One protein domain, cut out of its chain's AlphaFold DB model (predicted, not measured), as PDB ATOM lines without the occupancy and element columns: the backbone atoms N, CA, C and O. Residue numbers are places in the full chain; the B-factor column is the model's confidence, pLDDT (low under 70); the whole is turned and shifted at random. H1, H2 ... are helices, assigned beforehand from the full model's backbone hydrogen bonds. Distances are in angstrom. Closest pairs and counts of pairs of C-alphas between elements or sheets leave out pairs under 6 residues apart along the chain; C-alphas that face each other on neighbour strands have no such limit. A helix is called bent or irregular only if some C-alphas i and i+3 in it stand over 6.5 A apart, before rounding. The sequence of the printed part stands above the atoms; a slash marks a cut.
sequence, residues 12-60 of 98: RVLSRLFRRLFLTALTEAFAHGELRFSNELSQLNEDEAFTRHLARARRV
ATOM      1  N   ARG A  12     -21.554 -27.223 -16.451       81.00
ATOM      2  CA  ARG A  12     -21.253 -27.267 -17.891       81.00
ATOM      3  C   ARG A  12     -22.088 -26.288 -18.726       81.00
ATOM      4  O   ARG A  12     -21.576 -25.736 -19.695       81.00
ATOM      5  N   VAL A  13     -23.360 -26.079 -18.384       85.75
ATOM      6  CA  VAL A  13     -24.256 -25.132 -19.071       85.75
ATOM      7  C   VAL A  13     -23.859 -23.701 -18.730       85.75
ATOM      8  O   VAL A  13     -23.660 -22.895 -19.638       85.75
ATOM      9  N   LEU A  14     -23.667 -23.411 -17.440       84.06
ATOM     10  CA  LEU A  14     -23.257 -22.085 -16.982       84.06
ATOM     11  C   LEU A  14     -21.899 -21.690 -17.570       84.06
ATOM     12  O   LEU A  14     -21.757 -20.602 -18.119       84.06
ATOM     13  N   SER A  15     -20.933 -22.605 -17.545       86.50
ATOM     14  CA  SER A  15     -19.620 -22.412 -18.146       86.50
ATOM     15  C   SER A  15     -19.688 -22.114 -19.640       86.50
ATOM     16  O   SER A  15     -18.982 -21.231 -20.118       86.50
ATOM     17  N   ARG A  16     -20.535 -22.821 -20.399       87.69
ATOM     18  CA  ARG A  16     -20.687 -22.588 -21.846       87.69
ATOM     19  C   ARG A  16     -21.321 -21.233 -22.141       87.69
ATOM     20  O   ARG A  16     -20.849 -20.545 -23.047       87.69
ATOM     21  N   LEU A  17     -22.361 -20.867 -21.391       88.75
ATOM     22  CA  LEU A  17     -23.033 -19.575 -21.518       88.75
ATOM     23  C   LEU A  17     -22.061 -18.438 -21.193       88.75
ATOM     24  O   LEU A  17     -21.850 -17.554 -22.020       88.75
ATOM     25  N   PHE A  18     -21.423 -18.509 -20.023       88.56
ATOM     26  CA  PHE A  18     -20.470 -17.507 -19.565       88.56
ATOM     27  C   PHE A  18     -19.308 -17.361 -20.543       88.56
ATOM     28  O   PHE A  18     -18.999 -16.253 -20.958       88.56
ATOM     29  N   ARG A  19     -18.725 -18.477 -20.997       90.62
ATOM     30  CA  ARG A  19     -17.645 -18.468 -21.988       90.62
ATOM     31  C   ARG A  19     -18.046 -17.736 -23.266       90.62
ATOM     32  O   ARG A  19     -17.256 -16.955 -23.780       90.62
ATOM     33  N   ARG A  20     -19.248 -17.987 -23.801       91.25
ATOM     34  CA  ARG A  20     -19.710 -17.308 -25.021       91.25
ATOM     35  C   ARG A  20     -19.842 -15.805 -24.787       91.25
ATOM     36  O   ARG A  20     -19.270 -15.040 -25.550       91.25
ATOM     37  N   LEU A  21     -20.555 -15.411 -23.734       92.62
ATOM     38  CA  LEU A  21     -20.802 -14.002 -23.421       92.62
ATOM     39  C   LEU A  21     -19.498 -13.249 -23.147       92.62
ATOM     40  O   LEU A  21     -19.271 -12.190 -23.720       92.62
ATOM     41  N   PHE A  22     -18.618 -13.832 -22.336       91.56
ATOM     42  CA  PHE A  22     -17.337 -13.237 -21.977       91.56
ATOM     43  C   PHE A  22     -16.442 -13.037 -23.197       91.56
ATOM     44  O   PHE A  22     -15.908 -11.953 -23.387       91.56
ATOM     45  N   LEU A  23     -16.301 -14.051 -24.056       91.31
ATOM     46  CA  LEU A  23     -15.453 -13.930 -25.242       91.31
ATOM     47  C   LEU A  23     -16.019 -12.936 -26.261       91.31
ATOM     48  O   LEU A  23     -15.236 -12.259 -26.921       91.31
ATOM     49  N   THR A  24     -17.346 -12.839 -26.399       93.50
ATOM     50  CA  THR A  24     -17.971 -11.825 -27.260       93.50
ATOM     51  C   THR A  24     -17.673 -10.422 -26.740       93.50
ATOM     52  O   THR A  24     -17.088  -9.636 -27.477       93.50
ATOM     53  N   ALA A  25     -17.965 -10.151 -25.465       92.81
ATOM     54  CA  ALA A  25     -17.720  -8.844 -24.859       92.81
ATOM     55  C   ALA A  25     -16.228  -8.465 -24.860       92.81
ATOM     56  O   ALA A  25     -15.875  -7.327 -25.138       92.81
ATOM     57  N   LEU A  26     -15.335  -9.429 -24.608       91.88
ATOM     58  CA  LEU A  26     -13.889  -9.203 -24.647       91.88
ATOM     59  C   LEU A  26     -13.399  -8.853 -26.061       91.88
ATOM     60  O   LEU A  26     -12.513  -8.020 -26.210       91.88
ATOM     61  N   THR A  27     -13.971  -9.478 -27.095       91.00
ATOM     62  CA  THR A  27     -13.633  -9.155 -28.493       91.00
ATOM     63  C   THR A  27     -14.117  -7.753 -28.861       91.00
ATOM     64  O   THR A  27     -13.392  -7.008 -29.509       91.00
ATOM     65  N   GLU A  28     -15.323  -7.388 -28.428       93.31
ATOM     66  CA  GLU A  28     -15.916  -6.070 -28.660       93.31
ATOM     67  C   GLU A  28     -15.102  -4.964 -27.976       93.31
ATOM     68  O   GLU A  28     -14.646  -4.041 -28.642       93.31
ATOM     69  N   ALA A  29     -14.796  -5.106 -26.686       91.81
ATOM     70  CA  ALA A  29     -13.973  -4.142 -25.953       91.81
ATOM     71  C   ALA A  29     -12.558  -3.981 -26.546       91.81
ATOM     72  O   ALA A  29     -11.982  -2.894 -26.502       91.81
ATOM     73  N   PHE A  30     -12.001  -5.045 -27.135       89.81
ATOM     74  CA  PHE A  30     -10.724  -4.974 -27.844       89.81
ATOM     75  C   PHE A  30     -10.859  -4.209 -29.167       89.81
ATOM     76  O   PHE A  30     -10.062  -3.318 -29.436       89.81
ATOM     77  N   ALA A  31     -11.913  -4.477 -29.946       88.44
ATOM     78  CA  ALA A  31     -12.204  -3.747 -31.182       88.44
ATOM     79  C   ALA A  31     -12.480  -2.250 -30.944       88.44
ATOM     80  O   ALA A  31     -12.147  -1.421 -31.787       88.44
ATOM     81  N   HIS A  32     -13.045  -1.895 -29.786       92.25
ATOM     82  CA  HIS A  32     -13.243  -0.506 -29.363       92.25
ATOM     83  C   HIS A  32     -11.980   0.157 -28.784       92.25
ATOM     84  O   HIS A  32     -12.001   1.352 -28.498       92.25
ATOM     85  N   GLY A  33     -10.877  -0.581 -28.612       87.88
ATOM     86  CA  GLY A  33      -9.636  -0.054 -28.034       87.88
ATOM     87  C   GLY A  33      -9.722   0.258 -26.535       87.88
ATOM     88  O   GLY A  33      -8.857   0.952 -26.002       87.88
ATOM     89  N   GLU A  34     -10.743  -0.250 -25.839       88.56
ATOM     90  CA  GLU A  34     -10.935  -0.045 -24.395       88.56
ATOM     91  C   GLU A  34     -10.074  -0.992 -23.548       88.56
ATOM     92  O   GLU A  34      -9.899  -0.792 -22.343       88.56
ATOM     93  N   LEU A  35      -9.511  -2.032 -24.170       86.75
ATOM     94  CA  LEU A  35      -8.621  -2.988 -23.525       86.75
ATOM     95  C   LEU A  35      -7.167  -2.682 -23.855       86.75
ATOM     96  O   LEU A  35      -6.753  -2.722 -25.010       86.75
ATOM     97  N   ARG A  36      -6.372  -2.464 -22.806       84.19
ATOM     98  CA  ARG A  36      -4.918  -2.386 -22.908       84.19
ATOM     99  C   ARG A  36      -4.283  -3.372 -21.945       84.19
ATOM    100  O   ARG A  36      -4.472  -3.289 -20.732       84.19
ATOM    101  N   PHE A  37      -3.527  -4.311 -22.493       87.31
ATOM    102  CA  PHE A  37      -2.815  -5.313 -21.715       87.31
ATOM    103  C   PHE A  37      -1.442  -4.781 -21.297       87.31
ATOM    104  O   PHE A  37      -0.740  -4.147 -22.089       87.31
ATOM    105  N   SER A  38      -1.050  -5.025 -20.049       85.62
ATOM    106  CA  SER A  38       0.204  -4.536 -19.470       85.62
ATOM    107  C   SER A  38       1.144  -5.679 -19.083       85.62
ATOM    108  O   SER A  38       0.742  -6.837 -18.942       85.62
ATOM    109  N   ASN A  39       2.424  -5.340 -18.909       89.44
ATOM    110  CA  ASN A  39       3.468  -6.248 -18.436       89.44
ATOM    111  C   ASN A  39       3.657  -7.469 -19.365       89.44
ATOM    112  O   ASN A  39       3.798  -7.310 -20.578       89.44
ATOM    113  N   GLU A  40       3.628  -8.683 -18.821       86.25
ATOM    114  CA  GLU A  40       3.750  -9.949 -19.560       86.25
ATOM    115  C   GLU A  40       2.620 -10.173 -20.573       86.25
ATOM    116  O   GLU A  40       2.768 -10.955 -21.510       86.25
ATOM    117  N   LEU A  41       1.497  -9.466 -20.413       84.31
ATOM    118  CA  LEU A  41       0.362  -9.547 -21.325       84.31
ATOM    119  C   LEU A  41       0.422  -8.489 -22.431       84.31
ATOM    120  O   LEU A  41      -0.450  -8.477 -23.289       84.31
ATOM    121  N   SER A  42       1.441  -7.623 -22.465       86.69
ATOM    122  CA  SER A  42       1.575  -6.574 -23.494       86.69
ATOM    123  C   SER A  42       1.538  -7.110 -24.932       86.69
ATOM    124  O   SER A  42       1.004  -6.437 -25.811       86.69
ATOM    125  N   GLN A  43       2.014  -8.341 -25.145       84.38
ATOM    126  CA  GLN A  43       1.983  -9.051 -26.430       84.38
ATOM    127  C   GLN A  43       0.554  -9.321 -26.931       84.38
ATOM    128  O   GLN A  43       0.341  -9.514 -28.118       84.38
ATOM    129  N   LEU A  44      -0.443  -9.328 -26.040       84.75
ATOM    130  CA  LEU A  44      -1.858  -9.485 -26.395       84.75
ATOM    131  C   LEU A  44      -2.505  -8.189 -26.897       84.75
ATOM    132  O   LEU A  44      -3.675  -8.224 -27.256       84.75
ATOM    133  N   ASN A  45      -1.787  -7.059 -26.926       85.56
ATOM    134  CA  ASN A  45      -2.280  -5.864 -27.619       85.56
ATOM    135  C   ASN A  45      -2.202  -6.004 -29.148       85.56
ATOM    136  O   ASN A  45      -2.822  -5.215 -29.849       85.56
ATOM    137  N   GLU A  46      -1.444  -6.972 -29.669       86.38
ATOM    138  CA  GLU A  46      -1.410  -7.269 -31.102       86.38
ATOM    139  C   GLU A  46      -2.629  -8.113 -31.504       86.38
ATOM    140  O   GLU A  46      -2.864  -9.185 -30.935       86.38
ATOM    141  N   ASP A  47      -3.364  -7.673 -32.528       86.12
ATOM    142  CA  ASP A  47      -4.594  -8.319 -33.014       86.12
ATOM    143  C   ASP A  47      -4.420  -9.821 -33.291       86.12
ATOM    144  O   ASP A  47      -5.280 -10.644 -32.955       86.12
ATOM    145  N   GLU A  48      -3.289 -10.210 -33.886       88.44
ATOM    146  CA  GLU A  48      -3.006 -11.602 -34.229       88.44
ATOM    147  C   GLU A  48      -2.745 -12.455 -32.978       88.44
ATOM    148  O   GLU A  48      -3.296 -13.553 -32.825       88.44
ATOM    149  N   ALA A  49      -1.939 -11.939 -32.045       89.00
ATOM    150  CA  ALA A  49      -1.643 -12.609 -30.786       89.00
ATOM    151  C   ALA A  49      -2.906 -12.757 -29.926       89.00
ATOM    152  O   ALA A  49      -3.152 -13.833 -29.366       89.00
ATOM    153  N   PHE A  50      -3.746 -11.721 -29.893       89.31
ATOM    154  CA  PHE A  50      -5.042 -11.728 -29.230       89.31
ATOM    155  C   PHE A  50      -5.993 -12.760 -29.842       89.31
ATOM    156  O   PHE A  50      -6.535 -13.611 -29.133       89.31
ATOM    157  N   THR A  51      -6.134 -12.773 -31.168       89.44
ATOM    158  CA  THR A  51      -7.014 -13.716 -31.876       89.44
ATOM    159  C   THR A  51      -6.571 -15.165 -31.673       89.44
ATOM    160  O   THR A  51      -7.392 -16.045 -31.387       89.44
ATOM    161  N   ARG A  52      -5.259 -15.430 -31.735       91.56
ATOM    162  CA  ARG A  52      -4.674 -16.746 -31.437       91.56
ATOM    163  C   ARG A  52      -4.955 -17.169 -29.994       91.56
ATOM    164  O   ARG A  52      -5.310 -18.326 -29.742       91.56
ATOM    165  N   HIS A  53      -4.849 -16.238 -29.047       90.25
ATOM    166  CA  HIS A  53      -5.158 -16.498 -27.645       90.25
ATOM    167  C   HIS A  53      -6.649 -16.798 -27.431       90.25
ATOM    168  O   HIS A  53      -6.985 -17.798 -26.792       90.25
ATOM    169  N   LEU A  54      -7.549 -16.018 -28.038       90.25
ATOM    170  CA  LEU A  54      -8.992 -16.270 -28.009       90.25
ATOM    171  C   LEU A  54      -9.346 -17.639 -28.600       90.25
ATOM    172  O   LEU A  54     -10.172 -18.362 -28.038       90.25
ATOM    173  N   ALA A  55      -8.712 -18.036 -29.706       90.50
ATOM    174  CA  ALA A  55      -8.922 -19.346 -30.317       90.50
ATOM    175  C   ALA A  55      -8.525 -20.491 -29.372       90.50
ATOM    176  O   ALA A  55      -9.256 -21.480 -29.255       90.50
ATOM    177  N   ARG A  56      -7.409 -20.347 -28.644       90.50
ATOM    178  CA  ARG A  56      -6.999 -21.300 -27.601       90.50
ATOM    179  C   ARG A  56      -7.995 -21.314 -26.443       90.50
ATOM    180  O   ARG A  56      -8.440 -22.386 -26.036       90.50
ATOM    181  N   ALA A  57      -8.400 -20.142 -25.963       89.19
ATOM    182  CA  ALA A  57      -9.338 -19.996 -24.858       89.19
ATOM    183  C   ALA A  57     -10.704 -20.638 -25.172       89.19
ATOM    184  O   ALA A  57     -11.297 -21.284 -24.312       89.19
ATOM    185  N   ARG A  58     -11.175 -20.577 -26.425       87.62
ATOM    186  CA  ARG A  58     -12.403 -21.261 -26.883       87.62
ATOM    187  C   ARG A  58     -12.336 -22.790 -26.794       87.62
ATOM    188  O   ARG A  58     -13.386 -23.425 -26.686       87.62
ATOM    189  N   ARG A  59     -11.141 -23.385 -26.868       87.19
ATOM    190  CA  ARG A  59     -10.941 -24.848 -26.882       87.19
ATOM    191  C   ARG A  59     -10.802 -25.458 -25.489       87.19
ATOM    192  O   ARG A  59     -11.096 -26.636 -25.326       87.19
ATOM    193  N   VAL A  60     -10.378 -24.674 -24.502       87.50
ATOM    194  CA  VAL A  60     -10.246 -25.135 -23.113       87.50
ATOM    195  C   VAL A  60     -11.636 -25.316 -22.487       87.50
ATOM    196  O   VAL A  60     -12.592 -24.621 -22.852       87.50
TER     197      VAL A  60
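Overview. This is residues 12 to 60 of the 98 residues of an uncharacterized protein of Mesorhizobium sp (UniProt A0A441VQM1). Two helices, H1 and H3, run nearly side by side in opposite directions, loosely paired, and the short, irregular helix H2 is set crosswise at the end where the chain turns from one to the other. H1 is the longest part; after it, residues 32 to 38 lead across to H2, and H3 then runs back alongside H1. The printed part has 49 residues with three named helices, in the order H1, H2, H3 along the chain, and no named strand, and its class is all helix. The whole is only just compact, close to loose, with a radius of gyration of the C-alphas of 11.5 A, and its outline is elongated, spanning 33 by 20 by 17 A along the three main axes.

Along the chain. Find C-alpha 12 at (-21.253, -27.267, -17.891), in the first printed residue, Arg 12. There H1 begins; it holds residues 12 to 31, and its first and last C-alphas are 28.5 A apart. Look for its end at C-alpha 31, at (-12.204, -3.747, -31.182). From there go on through residues 32 to 38, a short link of 7 residues, to Asn 39. Here H2 begins, residues 39 to 45, with 10.8 A from its first to its last C-alpha. It is irregular: the C-alphas of Glu 40 and Gln 43 are 7.2 A apart. Glu 46 alone makes the tight link to the next helix. H3 holds residues 47 to 59 and measures 18.7 A from first to last C-alpha; look for its end at C-alpha 59, at (-10.941, -24.848, -26.882). One more residue, Val 60, ends the printed part.

Arrangement. Begin with H1 and compare it with H3. The two are close but not clearly touching, with 2 pairs of C-alphas within 8 A. Look at Leu 23 and Leu 54 for their closest C-alphas, 7.4 A apart. Their lines stand at a shallow tilt of 5 degrees, and they run opposite ways. From centre to centre they are 12.7 A apart. Next compare H1 with H2: these two are only just apart, their closest C-alphas being 8.5 A from each other. Then turn to H2 and H3, which only just touch, and touch only at the corner by their link, with 3 pairs of C-alphas within 8 A. Their closest C-alphas are those of Leu 44 and Phe 50, 4.8 A apart. H3 touches H2 with residues 49 to 53 alone. The lines of H2 and H3 are about perpendicular, at 82 degrees, though the line of the irregular H2 is a rough one. In the backbones, every O i to N i+4 pair of H1 is within hydrogen-bond range, against 8 of 9 in H3 and 0 of 3 in H2, where 3 of the 4 O i to N i+3 pairs are within range.

Size, cuts and confidence. For the greatest length, look at Val 13 and Asn 39: their C-alphas are the two farthest apart, at 33.6 A. The first and last printed C-alphas, those of Arg 12 and Val 60, are 12.4 A apart. The printed part has no cut, and its residues run from 12 to 60 without a gap. Neither link is long: H1 to H2 is short, and H2 to H3 is tight. Read the B-factor column for the model's confidence: the mean pLDDT of the printed part is 88.6, and no printed residue is under 70. By helix, the mean pLDDT is 90 for H1, 86 for H2 and 89 for H3.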